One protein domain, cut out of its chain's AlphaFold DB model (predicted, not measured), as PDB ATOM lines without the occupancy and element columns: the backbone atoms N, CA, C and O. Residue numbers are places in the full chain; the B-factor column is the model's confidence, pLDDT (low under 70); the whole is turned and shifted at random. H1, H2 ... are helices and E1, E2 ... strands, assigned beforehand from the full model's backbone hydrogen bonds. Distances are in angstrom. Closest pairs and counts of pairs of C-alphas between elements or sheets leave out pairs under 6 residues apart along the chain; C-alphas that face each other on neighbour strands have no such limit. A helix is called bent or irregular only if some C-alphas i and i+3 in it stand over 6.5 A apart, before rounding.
ATOM      1  N   VAL A  10     187.020 209.477 311.691       88.00
ATOM      2  CA  VAL A  10     186.124 209.830 310.584       88.00
ATOM      3  C   VAL A  10     186.881 209.988 309.264       88.00
ATOM      4  O   VAL A  10     186.410 209.519 308.230       88.00
ATOM      5  N   GLU A  11     188.086 210.562 309.296       84.62
ATOM      6  CA  GLU A  11     188.950 210.675 308.116       84.62
ATOM      7  C   GLU A  11     189.396 209.292 307.630       84.62
ATOM      8  O   GLU A  11     189.422 209.032 306.428       84.62
ATOM      9  N   LEU A  12     189.678 208.370 308.554       87.69
ATOM     10  CA  LEU A  12     190.083 207.008 308.211       87.69
ATOM     11  C   LEU A  12     188.921 206.213 307.589       87.69
ATOM     12  O   LEU A  12     189.100 205.540 306.574       87.69
ATOM     13  N   ILE A  13     187.706 206.353 308.129       89.75
ATOM     14  CA  ILE A  13     186.496 205.712 307.589       89.75
ATOM     15  C   ILE A  13     186.184 206.222 306.175       89.75
ATOM     16  O   ILE A  13     185.901 205.417 305.288       89.75
ATOM     17  N   ALA A  14     186.289 207.533 305.936       91.31
ATOM     18  CA  ALA A  14     186.065 208.111 304.610       91.31
ATOM     19  C   ALA A  14     187.026 207.531 303.555       91.31
ATOM     20  O   ALA A  14     186.602 207.190 302.451       91.31
ATOM     21  N   VAL A  15     188.303 207.344 303.906       91.81
ATOM     22  CA  VAL A  15     189.306 206.753 303.006       91.81
ATOM     23  C   VAL A  15     188.999 205.286 302.703       91.81
ATOM     24  O   VAL A  15     189.067 204.882 301.543       91.81
ATOM     25  N   VAL A  16     188.613 204.487 303.702       91.44
ATOM     26  CA  VAL A  16     188.276 203.065 303.498       91.44
ATOM     27  C   VAL A  16     187.046 202.906 302.601       91.44
ATOM     28  O   VAL A  16     187.041 202.038 301.729       91.44
ATOM     29  N   ILE A  17     186.037 203.769 302.750       93.31
ATOM     30  CA  ILE A  17     184.842 203.770 301.889       93.31
ATOM     31  C   ILE A  17     185.219 204.081 300.436       93.31
ATOM     32  O   ILE A  17     184.798 203.368 299.524       93.31
ATOM     33  N   ILE A  18     186.042 205.111 300.212       93.75
ATOM     34  CA  ILE A  18     186.481 205.496 298.864       93.75
ATOM     35  C   ILE A  18     187.345 204.390 298.238       93.75
ATOM     36  O   ILE A  18     187.111 204.012 297.092       93.75
ATOM     37  N   LEU A  19     188.298 203.813 298.981       91.75
ATOM     38  CA  LEU A  19     189.122 202.697 298.499       91.75
ATOM     39  C   LEU A  19     188.278 201.456 298.173       91.75
ATOM     40  O   LEU A  19     188.513 200.813 297.151       91.75
ATOM     41  N   GLY A  20     187.266 201.154 298.991       90.88
ATOM     42  CA  GLY A  20     186.328 200.059 298.742       90.88
ATOM     43  C   GLY A  20     185.515 200.261 297.461       90.88
ATOM     44  O   GLY A  20     185.420 199.347 296.641       90.88
ATOM     45  N   ALA A  21     184.994 201.470 297.234       91.75
ATOM     46  CA  ALA A  21     184.269 201.804 296.009       91.75
ATOM     47  C   ALA A  21     185.166 201.725 294.758       91.75
ATOM     48  O   ALA A  21     184.741 201.223 293.717       91.75
ATOM     49  N   LEU A  22     186.427 202.159 294.865       90.50
ATOM     50  CA  LEU A  22     187.400 202.077 293.773       90.50
ATOM     51  C   LEU A  22     187.750 200.625 293.407       90.50
ATOM     52  O   LEU A  22     187.872 200.313 292.221       90.50
ATOM     53  N   MET A  23     187.859 199.719 294.387       87.75
ATOM     54  CA  MET A  23     188.162 198.305 294.122       87.75
ATOM     55  C   MET A  23     187.116 197.627 293.228       87.75
ATOM     56  O   MET A  23     187.494 196.818 292.381       87.75
ATOM     57  N   ILE A  24     185.832 197.984 293.349       89.25
ATOM     58  CA  ILE A  24     184.744 197.407 292.533       89.25
ATOM     59  C   ILE A  24     184.963 197.684 291.037       89.25
ATOM     60  O   ILE A  24     184.688 196.829 290.196       89.25
ATOM     61  N   ILE A  25     185.496 198.861 290.700       86.12
ATOM     62  CA  ILE A  25     185.741 199.280 289.314       86.12
ATOM     63  C   ILE A  25     187.073 198.716 288.800       86.12
ATOM     64  O   ILE A  25     187.166 198.259 287.660       86.12
ATOM     65  N   VAL A  26     188.110 198.723 289.643       86.88
ATOM     66  CA  VAL A  26     189.475 198.335 289.251       86.88
ATOM     67  C   VAL A  26     189.627 196.816 289.107       86.88
ATOM     68  O   VAL A  26     190.286 196.356 288.171       86.88
ATOM     69  N   TYR A  27     188.991 196.026 289.977       82.38
ATOM     70  CA  TYR A  27     189.119 194.566 290.003       82.38
ATOM     71  C   TYR A  27     188.838 193.872 288.653       82.38
ATOM     72  O   TYR A  27     189.707 193.128 288.183       82.38
ATOM     73  N   PRO A  28     187.699 194.106 287.963       82.62
ATOM     74  CA  PRO A  28     187.428 193.437 286.690       82.62
ATOM     75  C   PRO A  28     188.418 193.829 285.585       82.62
ATOM     76  O   PRO A  28     188.729 193.001 284.730       82.62
ATOM     77  N   SER A  29     188.928 195.064 285.596       79.38
ATOM     78  CA  SER A  29     189.890 195.552 284.600       79.38
ATOM     79  C   SER A  29     191.241 194.845 284.734       79.38
ATOM     80  O   SER A  29     191.737 194.254 283.775       79.38
ATOM     81  N   VAL A  30     191.789 194.804 285.954       79.50
ATOM     82  CA  VAL A  30     193.064 194.130 286.240       79.50
ATOM     83  C   VAL A  30     192.962 192.629 285.968       79.50
ATOM     84  O   VAL A  30     193.844 192.059 285.327       79.50
ATOM     85  N   ASN A  31     191.858 191.989 286.372       74.62
ATOM     86  CA  ASN A  31     191.668 190.561 286.136       74.62
ATOM     87  C   ASN A  31     191.591 190.220 284.635       74.62
ATOM     88  O   ASN A  31     192.151 189.214 284.200       74.62
ATOM     89  N   ARG A  32     190.950 191.071 283.818       70.19
ATOM     90  CA  ARG A  32     190.898 190.896 282.355       70.19
ATOM     91  C   ARG A  32     192.269 191.038 281.700       70.19
ATOM     92  O   ARG A  32     192.590 190.226 280.841       70.19
ATOM     93  N   ILE A  33     193.075 192.014 282.118       71.62
ATOM     94  CA  ILE A  33     194.429 192.228 281.582       71.62
ATOM     95  C   ILE A  33     195.332 191.035 281.915       71.62
ATOM     96  O   ILE A  33     195.994 190.493 281.034       71.62
ATOM     97  N   LEU A  34     195.308 190.577 283.170       70.31
ATOM     98  CA  LEU A  34     196.107 189.433 283.610       70.31
ATOM     99  C   LEU A  34     195.671 188.130 282.926       70.31
ATOM    100  O   LEU A  34     196.512 187.362 282.469       70.31
ATOM    101  N   THR A  35     194.362 187.889 282.819       70.75
ATOM    102  CA  THR A  35     193.833 186.675 282.177       70.75
ATOM    103  C   THR A  35     194.064 186.686 280.665       70.75
ATOM    104  O   THR A  35     194.401 185.653 280.096       70.75
ATOM    105  N   GLY A  36     193.906 187.839 280.010       69.62
ATOM    106  CA  GLY A  36     194.172 187.995 278.579       69.62
ATOM    107  C   GLY A  36     195.643 187.779 278.238       69.62
ATOM    108  O   GLY A  36     195.945 187.004 277.338       69.62
ATOM    109  N   GLY A  37     196.552 188.379 279.014       67.69
ATOM    110  CA  GLY A  37     197.992 188.193 278.834       67.69
ATOM    111  C   GLY A  37     198.431 186.737 279.004       67.69
ATOM    112  O   GLY A  37     199.207 186.243 278.194       67.69
ATOM    113  N   ARG A  38     197.884 186.019 279.998       70.56
ATOM    114  CA  ARG A  38     198.156 184.581 280.188       70.56
ATOM    115  C   ARG A  38     197.724 183.748 278.984       70.56
ATOM    116  O   ARG A  38     198.537 183.004 278.460       70.56
ATOM    117  N   LYS A  39     196.501 183.954 278.480       72.38
ATOM    118  CA  LYS A  39     196.006 183.235 277.292       72.38
ATOM    119  C   LYS A  39     196.885 183.458 276.064       72.38
ATOM    120  O   LYS A  39     197.190 182.509 275.359       72.38
ATOM    121  N   THR A  40     197.323 184.695 275.825       76.69
ATOM    122  CA  THR A  40     198.217 184.993 274.697       76.69
ATOM    123  C   THR A  40     199.572 184.303 274.839       76.69
ATOM    124  O   THR A  40     200.104 183.821 273.846       76.69
ATOM    125  N   VAL A  41     200.129 184.233 276.051       78.00
ATOM    126  CA  VAL A  41     201.380 183.502 276.299       78.00
ATOM    127  C   VAL A  41     201.184 182.003 276.079       78.00
ATOM    128  O   VAL A  41     201.991 181.404 275.381       78.00
ATOM    129  N   ASP A  42     200.098 181.422 276.586       78.19
ATOM    130  CA  ASP A  42     199.801 179.997 276.402       78.19
ATOM    131  C   ASP A  42     199.635 179.639 274.916       78.19
ATOM    132  O   ASP A  42     200.186 178.642 274.449       78.19
ATOM    133  N   ASP A  43     198.928 180.476 274.150       81.50
ATOM    134  CA  ASP A  43     198.749 180.295 272.704       81.50
ATOM    135  C   ASP A  43     200.080 180.409 271.942       81.50
ATOM    136  O   ASP A  43     200.333 179.643 271.011       81.50
ATOM    137  N   LEU A  44     200.955 181.342 272.336       83.56
ATOM    138  CA  LEU A  44     202.295 181.473 271.757       83.56
ATOM    139  C   LEU A  44     203.166 180.256 272.076       83.56
ATOM    140  O   LEU A  44     203.850 179.752 271.188       83.56
ATOM    141  N   THR A  45     203.117 179.751 273.307       83.88
ATOM    142  CA  THR A  45     203.857 178.547 273.699       83.88
ATOM    143  C   THR A  45     203.389 177.330 272.909       83.88
ATOM    144  O   THR A  45     204.218 176.578 272.400       83.88
ATOM    145  N   LYS A  46     202.073 177.165 272.716       84.88
ATOM    146  CA  LYS A  46     201.526 176.090 271.876       84.88
ATOM    147  C   LYS A  46     201.994 176.185 270.426       84.88
ATOM    148  O   LYS A  46     202.388 175.170 269.869       84.88
ATOM    149  N   LYS A  47     202.022 177.385 269.839       88.31
ATOM    150  CA  LYS A  47     202.552 177.576 268.478       88.31
ATOM    151  C   LYS A  47     204.036 177.252 268.370       88.31
ATOM    152  O   LYS A  47     204.428 176.517 267.475       88.31
ATOM    153  N   ASN A  48     204.846 177.736 269.310       89.00
ATOM    154  CA  ASN A  48     206.271 177.403 269.345       89.00
ATOM    155  C   ASN A  48     206.482 175.886 269.445       89.00
ATOM    156  O   ASN A  48     207.421 175.346 268.865       89.00
ATOM    157  N   LEU A  49     205.597 175.196 270.167       90.38
ATOM    158  CA  LEU A  49     205.631 173.750 270.281       90.38
ATOM    159  C   LEU A  49     205.233 173.041 268.988       90.38
ATOM    160  O   LEU A  49     205.891 172.071 268.614       90.38
ATOM    161  N   GLU A  50     204.183 173.504 268.309       91.62
ATOM    162  CA  GLU A  50     203.811 173.010 266.980       91.62
ATOM    163  C   GLU A  50     204.994 173.154 266.021       91.62
ATOM    164  O   GLU A  50     205.424 172.158 265.442       91.62
ATOM    165  N   ASP A  51     205.590 174.345 265.942       92.00
ATOM    166  CA  ASP A  51     206.733 174.626 265.074       92.00
ATOM    167  C   ASP A  51     207.918 173.698 265.390       92.00
ATOM    168  O   ASP A  51     208.411 173.006 264.499       92.00
ATOM    169  N   ALA A  52     208.315 173.577 266.661       91.88
ATOM    170  CA  ALA A  52     209.393 172.678 267.079       91.88
ATOM    171  C   ALA A  52     209.107 171.203 266.747       91.88
ATOM    172  O   ALA A  52     209.990 170.468 266.304       91.88
ATOM    173  N   SER A  53     207.856 170.774 266.908       92.56
ATOM    174  CA  SER A  53     207.426 169.412 266.580       92.56
ATOM    175  C   SER A  53     207.446 169.159 265.076       92.56
ATOM    176  O   SER A  53     207.809 168.066 264.641       92.56
ATOM    177  N   THR A  54     207.089 170.160 264.262       92.56
ATOM    178  CA  THR A  54     207.213 170.048 262.804       92.56
ATOM    179  C   THR A  54     208.666 169.989 262.355       92.56
ATOM    180  O   THR A  54     208.950 169.274 261.400       92.56
ATOM    181  N   ILE A  55     209.589 170.679 263.035       92.12
ATOM    182  CA  ILE A  55     211.031 170.577 262.765       92.12
ATOM    183  C   ILE A  55     211.519 169.162 263.090       92.12
ATOM    184  O   ILE A  55     212.121 168.520 262.237       92.12
ATOM    185  N   PHE A  56     211.165 168.616 264.256       92.12
ATOM    186  CA  PHE A  56     211.502 167.229 264.597       92.12
ATOM    187  C   PHE A  56     210.950 166.224 263.569       92.12
ATOM    188  O   PHE A  56     211.643 165.309 263.130       92.12
ATOM    189  N   ALA A  57     209.712 166.421 263.111       92.56
ATOM    190  CA  ALA A  57     209.119 165.614 262.048       92.56
ATOM    191  C   ALA A  57     209.831 165.766 260.689       92.56
ATOM    192  O   ALA A  57     209.905 164.802 259.924       92.56
ATOM    193  N   GLN A  58     210.367 166.949 260.378       91.50
ATOM    194  CA  GLN A  58     211.196 167.167 259.190       91.50
ATOM    195  C   GLN A  58     212.524 166.421 259.299       91.50
ATOM    196  O   GLN A  58     212.914 165.778 258.329       91.50
ATOM    197  N   ASP A  59     213.161 166.409 260.468       91.38
ATOM    198  CA  ASP A  59     214.391 165.641 260.693       91.38
ATOM    199  C   ASP A  59     214.149 164.134 260.531       91.38
ATOM    200  O   ASP A  59     214.960 163.435 259.921       91.38
ATOM    201  N   ILE A  60     212.988 163.635 260.974       90.81
ATOM    202  CA  ILE A  60     212.533 162.259 260.706       90.81
ATOM    203  C   ILE A  60     212.355 162.011 259.205       90.81
ATOM    204  O   ILE A  60     212.726 160.952 258.699       90.81
ATOM    205  N   TYR A  61     211.787 162.971 258.476       90.19
ATOM    206  CA  TYR A  61     211.582 162.844 257.037       90.19
ATOM    207  C   TYR A  61     212.897 162.896 256.242       90.19
ATOM    208  O   TYR A  61     213.070 162.128 255.291       90.19
ATOM    209  N   ILE A  62     213.818 163.791 256.600       90.44
ATOM    210  CA  ILE A  62     215.133 163.907 255.960       90.44
ATOM    211  C   ILE A  62     215.956 162.656 256.283       90.44
ATOM    212  O   ILE A  62     216.500 162.042 255.366       90.44
ATOM    213  N   CYS A  63     215.963 162.243 257.554       87.06
ATOM    214  CA  CYS A  63     216.665 161.068 258.061       87.06
ATOM    215  C   CYS A  63     218.134 161.023 257.605       87.06
ATOM    216  O   CYS A  63     218.597 160.043 257.024       87.06
ATOM    217  N   GLU A  64     218.855 162.125 257.823       80.88
ATOM    218  CA  GLU A  64     220.257 162.255 257.405       80.88
ATOM    219  C   GLU A  64     221.202 161.409 258.277       80.88
ATOM    220  O   GLU A  64     222.245 160.958 257.806       80.88
ATOM    221  N   ASP A  65     220.814 161.143 259.532       76.88
ATOM    222  CA  ASP A  65     221.623 160.429 260.520       76.88
ATOM    223  C   ASP A  65     220.824 159.342 261.273       76.88
ATOM    224  O   ASP A  65     219.633 159.460 261.573       76.88
ATOM    225  N   SER A  66     221.539 158.276 261.625       80.94
ATOM    226  CA  SER A  66     221.143 157.172 262.502       80.94
ATOM    227  C   SER A  66     220.687 157.601 263.904       80.94
ATOM    228  O   SER A  66     219.985 156.845 264.580       80.94
ATOM    229  N   THR A  67     221.051 158.807 264.347       86.25
ATOM    230  CA  THR A  67     220.617 159.387 265.626       86.25
ATOM    231  C   THR A  67     219.096 159.457 265.722       86.25
ATOM    232  O   THR A  67     218.542 158.977 266.707       86.25
ATOM    233  N   ILE A  68     218.405 159.919 264.677       88.38
ATOM    234  CA  ILE A  68     216.936 160.008 264.666       88.38
ATOM    235  C   ILE A  68     216.277 158.630 264.777       88.38
ATOM    236  O   ILE A  68     215.305 158.463 265.513       88.38
ATOM    237  N   ILE A  69     216.843 157.610 264.126       90.75
ATOM    238  CA  ILE A  69     216.360 156.228 264.247       90.75
ATOM    239  C   ILE A  69     216.512 155.719 265.687       90.75
ATOM    240  O   ILE A  69     215.602 155.078 266.212       90.75
ATOM    241  N   ASN A  70     217.624 156.040 266.353       90.94
ATOM    242  CA  ASN A  70     217.832 155.670 267.753       90.94
ATOM    243  C   ASN A  70     216.847 156.373 268.692       90.94
ATOM    244  O   ASN A  70     216.340 155.716 269.596       90.94
ATOM    245  N   ILE A  71     216.537 157.652 268.458       90.81
ATOM    246  CA  ILE A  71     215.534 158.392 269.242       90.81
ATOM    247  C   ILE A  71     214.161 157.737 269.079       90.81
ATOM    248  O   ILE A  71     213.501 157.393 270.059       90.81
ATOM    249  N   LEU A  72     213.745 157.494 267.833       91.31
ATOM    250  CA  LEU A  72     212.463 156.853 267.533       91.31
ATOM    251  C   LEU A  72     212.353 155.469 268.183       91.31
ATOM    252  O   LEU A  72     211.296 155.104 268.693       91.31
ATOM    253  N   LYS A  73     213.443 154.704 268.197       93.06
ATOM    254  CA  LYS A  73     213.460 153.350 268.747       93.06
ATOM    255  C   LYS A  73     213.534 153.306 270.272       93.06
ATOM    256  O   LYS A  73     212.820 152.523 270.893       93.06
ATOM    257  N   ASN A  74     214.417 154.096 270.875       91.00
ATOM    258  CA  ASN A  74     214.744 153.979 272.294       91.00
ATOM    259  C   ASN A  74     213.900 154.906 273.167       91.00
ATOM    260  O   ASN A  74     213.495 154.483 274.245       91.00
ATOM    261  N   ASP A  75     213.617 156.121 272.699       91.62
ATOM    262  CA  ASP A  75     212.918 157.148 273.476       91.62
ATOM    263  C   ASP A  75     211.433 157.237 273.093       91.62
ATOM    264  O   ASP A  75     210.579 157.450 273.951       91.62
ATOM    265  N   VAL A  76     211.099 157.022 271.812       90.44
ATOM    266  CA  VAL A  76     209.698 156.967 271.334       90.44
ATOM    267  C   VAL A  76     209.136 155.537 271.319       90.44
ATOM    268  O   VAL A  76     207.932 155.346 271.173       90.44
ATOM    269  N   HIS A  77     209.985 154.521 271.511       90.06
ATOM    270  CA  HIS A  77     209.608 153.099 271.530       90.06
ATOM    271  C   HIS A  77     208.897 152.596 270.261       90.06
ATOM    272  O   HIS A  77     208.053 151.698 270.313       90.06
ATOM    273  N   LEU A  78     209.248 153.148 269.101       90.12
ATOM    274  CA  LEU A  78     208.755 152.687 267.809       90.12
ATOM    275  C   LEU A  78     209.636 151.569 267.246       90.12
ATOM    276  O   LEU A  78     210.858 151.562 267.397       90.12
ATOM    277  N   ASN A  79     209.025 150.633 266.519       89.94
ATOM    278  CA  ASN A  79     209.759 149.572 265.835       89.94
ATOM    279  C   ASN A  79     210.287 150.057 264.476       89.94
ATOM    280  O   ASN A  79     209.752 149.699 263.431       89.94
ATOM    281  N   VAL A  80     211.304 150.918 264.514       89.38
ATOM    282  CA  VAL A  80     211.914 151.551 263.337       89.38
ATOM    283  C   VAL A  80     213.351 151.068 263.193       89.38
ATOM    284  O   VAL A  80     214.120 151.090 264.158       89.38
ATOM    285  N   THR A  81     213.729 150.642 261.991       89.25
ATOM    286  CA  THR A  81     215.080 150.127 261.703       89.25
ATOM    287  C   THR A  81     215.829 150.980 260.693       89.25
ATOM    288  O   THR A  81     217.057 150.993 260.689       89.25
ATOM    289  N   ASN A  82     215.102 151.674 259.822       90.12
ATOM    290  CA  ASN A  82     215.659 152.466 258.737       90.12
ATOM    291  C   ASN A  82     214.797 153.715 258.461       90.12
ATOM    292  O   ASN A  82     213.719 153.896 259.026       90.12
ATOM    293  N   CYS A  83     215.267 154.574 257.558       89.62
ATOM    294  CA  CYS A  83     214.583 155.819 257.207       89.62
ATOM    295  C   CYS A  83     213.242 155.634 256.483       89.62
ATOM    296  O   CYS A  83     212.388 156.515 256.555       89.62
ATOM    297  N   ASN A  84     213.037 154.520 255.778       90.06
ATOM    298  CA  ASN A  84     211.754 154.237 255.139       90.06
ATOM    299  C   ASN A  84     210.709 153.875 256.197       90.06
ATOM    300  O   ASN A  84     209.638 154.473 256.197       90.06
ATOM    301  N   ASP A  85     211.066 153.018 257.159       91.38
ATOM    302  CA  ASP A  85     210.220 152.694 258.314       91.38
ATOM    303  C   ASP A  85     209.842 153.981 259.076       91.38
ATOM    304  O   ASP A  85     208.702 154.156 259.501       91.38
ATOM    305  N   ALA A  86     210.789 154.918 259.221       90.62
ATOM    306  CA  ALA A  86     210.564 156.195 259.900       90.62
ATOM    307  C   ALA A  86     209.568 157.087 259.138       90.62
ATOM    308  O   ALA A  86     208.684 157.700 259.737       90.62
ATOM    309  N   LYS A  87     209.668 157.127 257.802       90.38
ATOM    310  CA  LYS A  87     208.723 157.843 256.933       90.38
ATOM    311  C   LYS A  87     207.330 157.223 256.968       90.38
ATOM    312  O   LYS A  87     206.349 157.962 257.021       90.38
ATOM    313  N   GLU A  88     207.231 155.898 256.975       90.19
ATOM    314  CA  GLU A  88     205.955 155.186 257.117       90.19
ATOM    315  C   GLU A  88     205.331 155.419 258.501       90.19
ATOM    316  O   GLU A  88     204.132 155.694 258.617       90.19
ATOM    317  N   ALA A  89     206.147 155.412 259.559       91.19
ATOM    318  CA  ALA A  89     205.717 155.795 260.899       91.19
ATOM    319  C   ALA A  89     205.176 157.236 260.912       91.19
ATOM    320  O   ALA A  89     204.112 157.495 261.466       91.19
ATOM    321  N   LEU A  90     205.836 158.168 260.219       91.50
ATOM    322  CA  LEU A  90     205.370 159.550 260.113       91.50
ATOM    323  C   LEU A  90     204.042 159.674 259.343       91.50
ATOM    324  O   LEU A  90     203.201 160.501 259.692       91.50
ATOM    325  N   GLN A  91     203.823 158.845 258.320       89.69
ATOM    326  CA  GLN A  91     202.557 158.804 257.576       89.69
ATOM    327  C   GLN A  91     201.405 158.210 258.395       89.69
ATOM    328  O   GLN A  91     200.282 158.710 258.324       89.69
ATOM    329  N   SER A  92     201.671 157.171 259.191       88.81
ATOM    330  CA  SER A  92     200.678 156.600 260.120       88.81
ATOM    331  C   SER A  92     200.406 157.502 261.331       88.81
ATOM    332  O   SER A  92     199.301 157.507 261.881       88.81
ATOM    333  N   GLY A  93     201.379 158.340 261.680       91.25
ATOM    334  CA  GLY A  93     201.320 159.312 262.754       91.25
ATOM    335  C   GLY A  93     202.028 158.822 264.008       91.25
ATOM    336  O   GLY A  93     201.694 157.782 264.571       91.25
ATOM    337  N   ILE A  94     202.981 159.617 264.482       92.62
ATOM    338  CA  ILE A  94     203.821 159.299 265.633       92.62
ATOM    339  C   ILE A  94     203.324 160.094 266.831       92.62
ATOM    340  O   ILE A  94     203.208 161.315 266.762       92.62
ATOM    341  N   THR A  95     203.056 159.401 267.935       93.00
ATOM    342  CA  THR A  95     202.712 160.027 269.217       93.00
ATOM    343  C   THR A  95     203.893 159.907 270.162       93.00
ATOM    344  O   THR A  95     204.397 158.805 270.360       93.00
ATOM    345  N   PHE A  96     204.327 161.016 270.753       91.88
ATOM    346  CA  PHE A  96     205.488 161.036 271.638       91.88
ATOM    347  C   PHE A  96     205.335 162.092 272.740       91.88
ATOM    348  O   PHE A  96     204.544 163.025 272.604       91.88
ATOM    349  N   SER A  97     206.059 161.937 273.853       90.75
ATOM    350  CA  SER A  97     206.041 162.936 274.930       90.75
ATOM    351  C   SER A  97     206.778 164.204 274.503       90.75
ATOM    352  O   SER A  97     207.881 164.133 273.960       90.75
ATOM    353  N   MET A  98     206.230 165.368 274.850       87.69
ATOM    354  CA  MET A  98     206.908 166.661 274.716       87.69
ATOM    355  C   MET A  98     208.315 166.685 275.344       87.69
ATOM    356  O   MET A  98     209.162 167.469 274.915       87.69
ATOM    357  N   ASP A  99     208.595 165.833 276.334       89.00
ATOM    358  CA  ASP A  99     209.906 165.757 276.989       89.00
ATOM    359  C   ASP A  99     211.041 165.404 276.024       89.00
ATOM    360  O   ASP A  99     212.160 165.882 276.200       89.00
ATOM    361  N   ILE A 100     210.747 164.660 274.955       89.44
ATOM    362  CA  ILE A 100     211.726 164.341 273.908       89.44
ATOM    363  C   ILE A 100     212.220 165.629 273.242       89.44
ATOM    364  O   ILE A 100     213.420 165.813 273.059       89.44
ATOM    365  N   LEU A 101     211.331 166.592 272.978       88.75
ATOM    366  CA  LEU A 101     211.735 167.877 272.398       88.75
ATOM    367  C   LEU A 101     212.623 168.683 273.353       88.75
ATOM    368  O   LEU A 101     213.496 169.416 272.899       88.75
ATOM    369  N   LYS A 102     212.441 168.544 274.672       88.69
ATOM    370  CA  LYS A 102     213.307 169.188 275.677       88.69
ATOM    371  C   LYS A 102     214.665 168.494 275.773       88.69
ATOM    372  O   LYS A 102     215.688 169.161 275.925       88.69
ATOM    373  N   GLN A 103     214.667 167.162 275.717       89.88
ATOM    374  CA  GLN A 103     215.861 166.322 275.813       89.88
ATOM    375  C   GLN A 103     216.807 166.559 274.636       89.88
ATOM    376  O   GLN A 103     218.008 166.702 274.851       89.88
ATOM    377  N   TYR A 104     216.255 166.670 273.427       88.56
ATOM    378  CA  TYR A 104     217.001 166.921 272.190       88.56
ATOM    379  C   TYR A 104     217.028 168.401 271.779       88.56
ATOM    380  O   TYR A 104     217.375 168.720 270.652       88.56
ATOM    381  N   GLU A 105     216.688 169.302 272.705       86.44
ATOM    382  CA  GLU A 105     216.865 170.758 272.576       86.44
ATOM    383  C   GLU A 105     216.106 171.424 271.411       86.44
ATOM    384  O   GLU A 105     216.418 172.548 271.022       86.44
ATOM    385  N   TYR A 106     215.037 170.790 270.922       86.25
ATOM    386  CA  TYR A 106     214.067 171.403 270.007       86.25
ATOM    387  C   TYR A 106     213.255 172.519 270.683       86.25
ATOM    388  O   TYR A 106     212.761 173.422 270.012       86.25
ATOM    389  N   ILE A 107     213.121 172.471 272.013       85.94
ATOM    390  CA  ILE A 107     212.485 173.510 272.834       85.94
ATOM    391  C   ILE A 107     213.281 173.780 274.115       85.94
ATOM    392  O   ILE A 107     214.074 172.958 274.578       85.94
ATOM    393  N   ALA A 108     213.035 174.935 274.738       81.31
ATOM    394  CA  ALA A 108     213.695 175.308 275.982       81.31
ATOM    395  C   ALA A 108     213.296 174.388 277.154       81.31
ATOM    396  O   ALA A 108     212.118 174.159 277.424       81.31
ATOM    397  N   LYS A 109     214.283 173.941 277.942       71.00
ATOM    398  CA  LYS A 109     214.078 173.087 279.134       71.00
ATOM    399  C   LYS A 109     213.248 173.749 280.245       71.00
ATOM    400  O   LYS A 109     212.715 173.055 281.102       71.00
ATOM    401  N   ALA A 110     213.142 175.080 280.236       61.66
ATOM    402  CA  ALA A 110     212.374 175.855 281.213       61.66
ATOM    403  C   ALA A 110     210.850 175.804 280.985       61.66
ATOM    404  O   ALA A 110     210.100 176.392 281.766       61.66
ATOM    405  N   ASP A 111     210.393 175.134 279.925       70.38
ATOM    406  CA  ASP A 111     208.980 175.060 279.585       70.38
ATOM    407  C   ASP A 111     208.209 174.132 280.545       70.38
ATOM    408  O   ASP A 111     208.562 172.960 280.737       70.38
ATOM    409  N   LYS A 112     207.147 174.662 281.163       77.25
ATOM    410  CA  LYS A 112     206.279 173.950 282.120       77.25
ATOM    411  C   LYS A 112     205.171 173.145 281.443       77.25
ATOM    412  O   LYS A 112     204.347 172.535 282.124       77.25
ATOM    413  N   CYS A 113     205.134 173.133 280.116       83.50
ATOM    414  CA  CYS A 113     204.201 172.303 279.380       83.50
ATOM    415  C   CYS A 113     204.548 170.813 279.499       83.50
ATOM    416  O   CYS A 113     205.719 170.417 279.513       83.50
ATOM    417  N   SER A 114     203.511 169.986 279.582       85.81
ATOM    418  CA  SER A 114     203.598 168.528 279.598       85.81
ATOM    419  C   SER A 114     202.430 167.924 278.827       85.81
ATOM    420  O   SER A 114     201.340 168.502 278.770       85.81
ATOM    421  N   GLY A 115     202.670 166.770 278.217       89.50
ATOM    422  CA  GLY A 115     201.677 166.050 277.435       89.50
ATOM    423  C   GLY A 115     202.288 165.378 276.216       89.50
ATOM    424  O   GLY A 115     203.496 165.446 275.976       89.50
ATOM    425  N   ASN A 116     201.418 164.737 275.445       91.50
ATOM    426  CA  ASN A 116     201.814 164.025 274.241       91.50
ATOM    427  C   ASN A 116     201.521 164.874 273.010       91.50
ATOM    428  O   ASN A 116     200.479 165.522 272.918       91.50
ATOM    429  N   ILE A 117     202.433 164.822 272.054       92.75
ATOM    430  CA  ILE A 117     202.333 165.490 270.766       92.75
ATOM    431  C   ILE A 117     202.152 164.416 269.713       92.75
ATOM    432  O   ILE A 117     202.723 163.326 269.822       92.75
ATOM    433  N   ILE A 118     201.350 164.716 268.698       93.50
ATOM    434  CA  ILE A 118     201.175 163.817 267.570       93.50
ATOM    435  C   ILE A 118     201.672 164.499 266.306       93.50
ATOM    436  O   ILE A 118     201.113 165.508 265.891       93.50
ATOM    437  N   ILE A 119     202.691 163.935 265.672       94.06
ATOM    438  CA  ILE A 119     203.186 164.394 264.371       94.06
ATOM    439  C   ILE A 119     202.709 163.455 263.278       94.06
ATOM    440  O   ILE A 119     202.705 162.235 263.447       94.06
ATOM    441  N   ARG A 120     202.278 164.016 262.153       92.75
ATOM    442  CA  ARG A 120     201.783 163.253 261.006       92.75
ATOM    443  C   ARG A 120     202.252 163.894 259.712       92.75
ATOM    444  O   ARG A 120     202.417 165.106 259.647       92.75
ATOM    445  N   MET A 121     202.407 163.094 258.666       91.56
ATOM    446  CA  MET A 121     202.633 163.586 257.310       91.56
ATOM    447  C   MET A 121     201.521 163.099 256.388       91.56
ATOM    448  O   MET A 121     201.340 161.897 256.199       91.56
ATOM    449  N   ASN A 122     200.791 164.029 255.772       86.56
ATOM    450  CA  ASN A 122     199.744 163.677 254.817       86.56
ATOM    451  C   ASN A 122     200.309 163.614 253.386       86.56
ATOM    452  O   ASN A 122     200.550 164.633 252.742       86.56
ATOM    453  N   GLY A 123     200.529 162.410 252.861       81.62
ATOM    454  CA  GLY A 123     201.095 162.203 251.526       81.62
ATOM    455  C   GLY A 123     202.622 162.100 251.540       81.62
ATOM    456  O   GLY A 123     203.199 161.516 252.453       81.62
ATOM    457  N   THR A 124     203.283 162.600 250.491       77.12
ATOM    458  CA  THR A 124     204.718 162.342 250.235       77.12
ATOM    459  C   THR A 124     205.597 163.590 250.233       77.12
ATOM    460  O   THR A 124     206.796 163.492 249.988       77.12
ATOM    461  N   LYS A 125     205.026 164.772 250.482       79.81
ATOM    462  CA  LYS A 125     205.768 166.037 250.513       79.81
ATOM    463  C   LYS A 125     205.999 166.479 251.953       79.81
ATOM    464  O   LYS A 125     205.056 166.507 252.738       79.81
ATOM    465  N   MET A 126     207.216 166.937 252.245       79.12
ATOM    466  CA  MET A 126     207.607 167.495 253.549       79.12
ATOM    467  C   MET A 126     206.705 168.657 254.004       79.12
ATOM    468  O   MET A 126     206.443 168.814 255.187       79.12
ATOM    469  N   THR A 127     206.154 169.432 253.065       79.94
ATOM    470  CA  THR A 127     205.210 170.534 253.342       79.94
ATOM    471  C   THR A 127     203.888 170.084 253.964       79.94
ATOM    472  O   THR A 127     203.113 170.922 254.405       79.94
ATOM    473  N   ASN A 128     203.604 168.782 253.955       88.00
ATOM    474  CA  ASN A 128     202.365 168.216 254.480       88.00
ATOM    475  C   ASN A 128     202.552 167.601 255.874       88.00
ATOM    476  O   ASN A 128     201.711 166.815 256.320       88.00
ATOM    477  N   ILE A 129     203.674 167.906 256.525       91.00
ATOM    478  CA  ILE A 129     203.917 167.581 257.923       91.00
ATOM    479  C   ILE A 129     203.078 168.517 258.791       91.00
ATOM    480  O   ILE A 129     203.064 169.729 258.588       91.00
ATOM    481  N   SER A 130     202.393 167.946 259.772       90.75
ATOM    482  CA  SER A 130     201.653 168.680 260.786       90.75
ATOM    483  C   SER A 130     201.914 168.101 262.171       90.75
ATOM    484  O   SER A 130     202.174 166.905 262.332       90.75
ATOM    485  N   ALA A 131     201.843 168.971 263.174       92.88
ATOM    486  CA  ALA A 131     201.902 168.613 264.580       92.88
ATOM    487  C   ALA A 131     200.570 168.965 265.247       92.88
ATOM    488  O   ALA A 131     199.997 170.018 264.988       92.88
ATOM    489  N   ASP A 132     200.083 168.072 266.099       91.25
ATOM    490  CA  ASP A 132     198.910 168.265 266.940       91.25
ATOM    491  C   ASP A 132     199.364 168.289 268.402       91.25
ATOM    492  O   ASP A 132     199.847 167.285 268.939       91.25
ATOM    493  N   VAL A 133     199.219 169.457 269.030       90.12
ATOM    494  CA  VAL A 133     199.574 169.708 270.434       90.12
ATOM    495  C   VAL A 133     198.337 169.815 271.331       90.12
ATOM    496  O   VAL A 133     198.423 170.297 272.459       90.12
ATOM    497  N   SER A 134     197.166 169.365 270.868       86.88
ATOM    498  CA  SER A 134     195.901 169.506 271.609       86.88
ATOM    499  C   SER A 134     195.922 168.785 272.959       86.88
ATOM    500  O   SER A 134     195.227 169.190 273.888       86.88
ATOM    501  N   ASN A 135     196.749 167.741 273.079       86.81
ATOM    502  CA  ASN A 135     196.936 166.966 274.305       86.81
ATOM    503  C   ASN A 135     198.036 167.531 275.225       86.81
ATOM    504  O   ASN A 135     198.414 166.873 276.196       86.81
ATOM    505  N   VAL A 136     198.566 168.723 274.931       87.81
ATOM    506  CA  VAL A 136     199.583 169.390 275.751       87.81
ATOM    507  C   VAL A 136     198.937 170.416 276.674       87.81
ATOM    508  O   VAL A 136     198.151 171.275 276.262       87.81
ATOM    509  N   THR A 137     199.313 170.341 277.946       83.25
ATOM    510  CA  THR A 137     198.879 171.252 279.005       83.25
ATOM    511  C   THR A 137     200.061 172.041 279.543       83.25
ATOM    512  O   THR A 137     201.079 171.459 279.909       83.25
ATOM    513  N   CYS A 138     199.913 173.362 279.598       81.00
ATOM    514  CA  CYS A 138     200.908 174.304 280.103       81.00
ATOM    515  C   CYS A 138     200.373 174.934 281.392       81.00
ATOM    516  O   CYS A 138     199.269 175.474 281.377       81.00
ATOM    517  N   ASN A 139     201.126 174.814 282.491       68.69
ATOM    518  CA  ASN A 139     200.747 175.283 283.835       68.69
ATOM    519  C   ASN A 139     201.796 176.219 284.443       68.69
ATOM    520  O   ASN A 139     203.004 175.983 284.233       68.69
TER     521      ASN A 139
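AT A GLANCE: This is residues 10 to 139 of the 139 residues of the protein "Prepilin-type N-terminal cleavage/methylation domain-containing protein" of Mollicutes bacterium (UniProt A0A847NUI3). A long bent helix, H1, forms a stalk with a compact head: its residues 10 to 40 stick out free, and its residues 41 to 61 pack on a small sheet of E1, E2, E3 and E4. At the stalk's far end H3 packs on H1 and on E2, with H2 next to it, while H4 stands up over E2. The printed part has 130 residues with four named helices and four named strands; along the chain come H1, H2 and H3, then E1, then H4, and after it E2, E3 and E4; the class is mixed, helices and strands, and in the branched sheet E2 is the antiparallel neighbour of E1, of E3 and of E4. The whole is extended, with a radius of gyration of the C-alphas of 23.0 A and spans of 83 by 26 by 19 A, the free arm making the length.

HOW THE PARTS SIT: In the sheet, E2, residues 113 to 121, has three antiparallel neighbours and bends by 55 degrees at residue 116. E1, residues 94 to 97, lies on one side of it, with N 94 and O 119 2.8 A apart. On the other side are E3, residues 129 to 132, with N 130 and O 120 at 2.8 A, and E4, residues 136 to 138, with N 114 and O 137 at 2.9 A; these three pairs are within hydrogen-bond range. E2 and E3 form a hairpin. H1, residues 10 to 62, was assigned as one helix by its hydrogen bonds but is bent: C-alphas 25 and 28 are 6.6 A apart, and its arms H1a, residues 10 to 25, and H1b, residues 28 to 62, stand at a steep tilt of 38 degrees. H1b is on the sheet at the sheet's level, height 3.4 A; its closest C-alphas to E3 are those of Glu 50 and Ala 131, 5.4 A. H3, residues 83 to 92, touches H1b's residues 57 to 61, closest C-alphas Tyr 61 and Lys 87 at 5.8 A, opposite ways at a steep tilt of 41 degrees. H2, residues 66 to 74, only just touches H3, with 3 pairs of C-alphas within 8 A, the closest Ile 69 and Ala 86 at 7.2 A. H4, residues 98 to 103, is on the sheet at a height of 9.4 A and stands up from it at 75 degrees. In H1b, H2, H3 and H4 every O i to N i+4 pair is within hydrogen-bond range; in H1a 10 of 12 are.

IN THESE COORDINATES: H1a begins at C-alpha 10, (186.124, 209.830, 310.584), and is 23.7 A long; H1b is 50.8 A long and ends at C-alpha 62, (215.133, 163.907, 255.960). E2 measures 23.8 A, and E4 ends at C-alpha 138, (200.908, 174.304, 280.103).

THE WHOLE: The farthest C-alphas, Val 10 and Asn 82, are 82.8 A apart. The printed part has no cut and no long link. Mean pLDDT of the printed part is 86.4; residues 36 to 37, 110 and 139 are under 70.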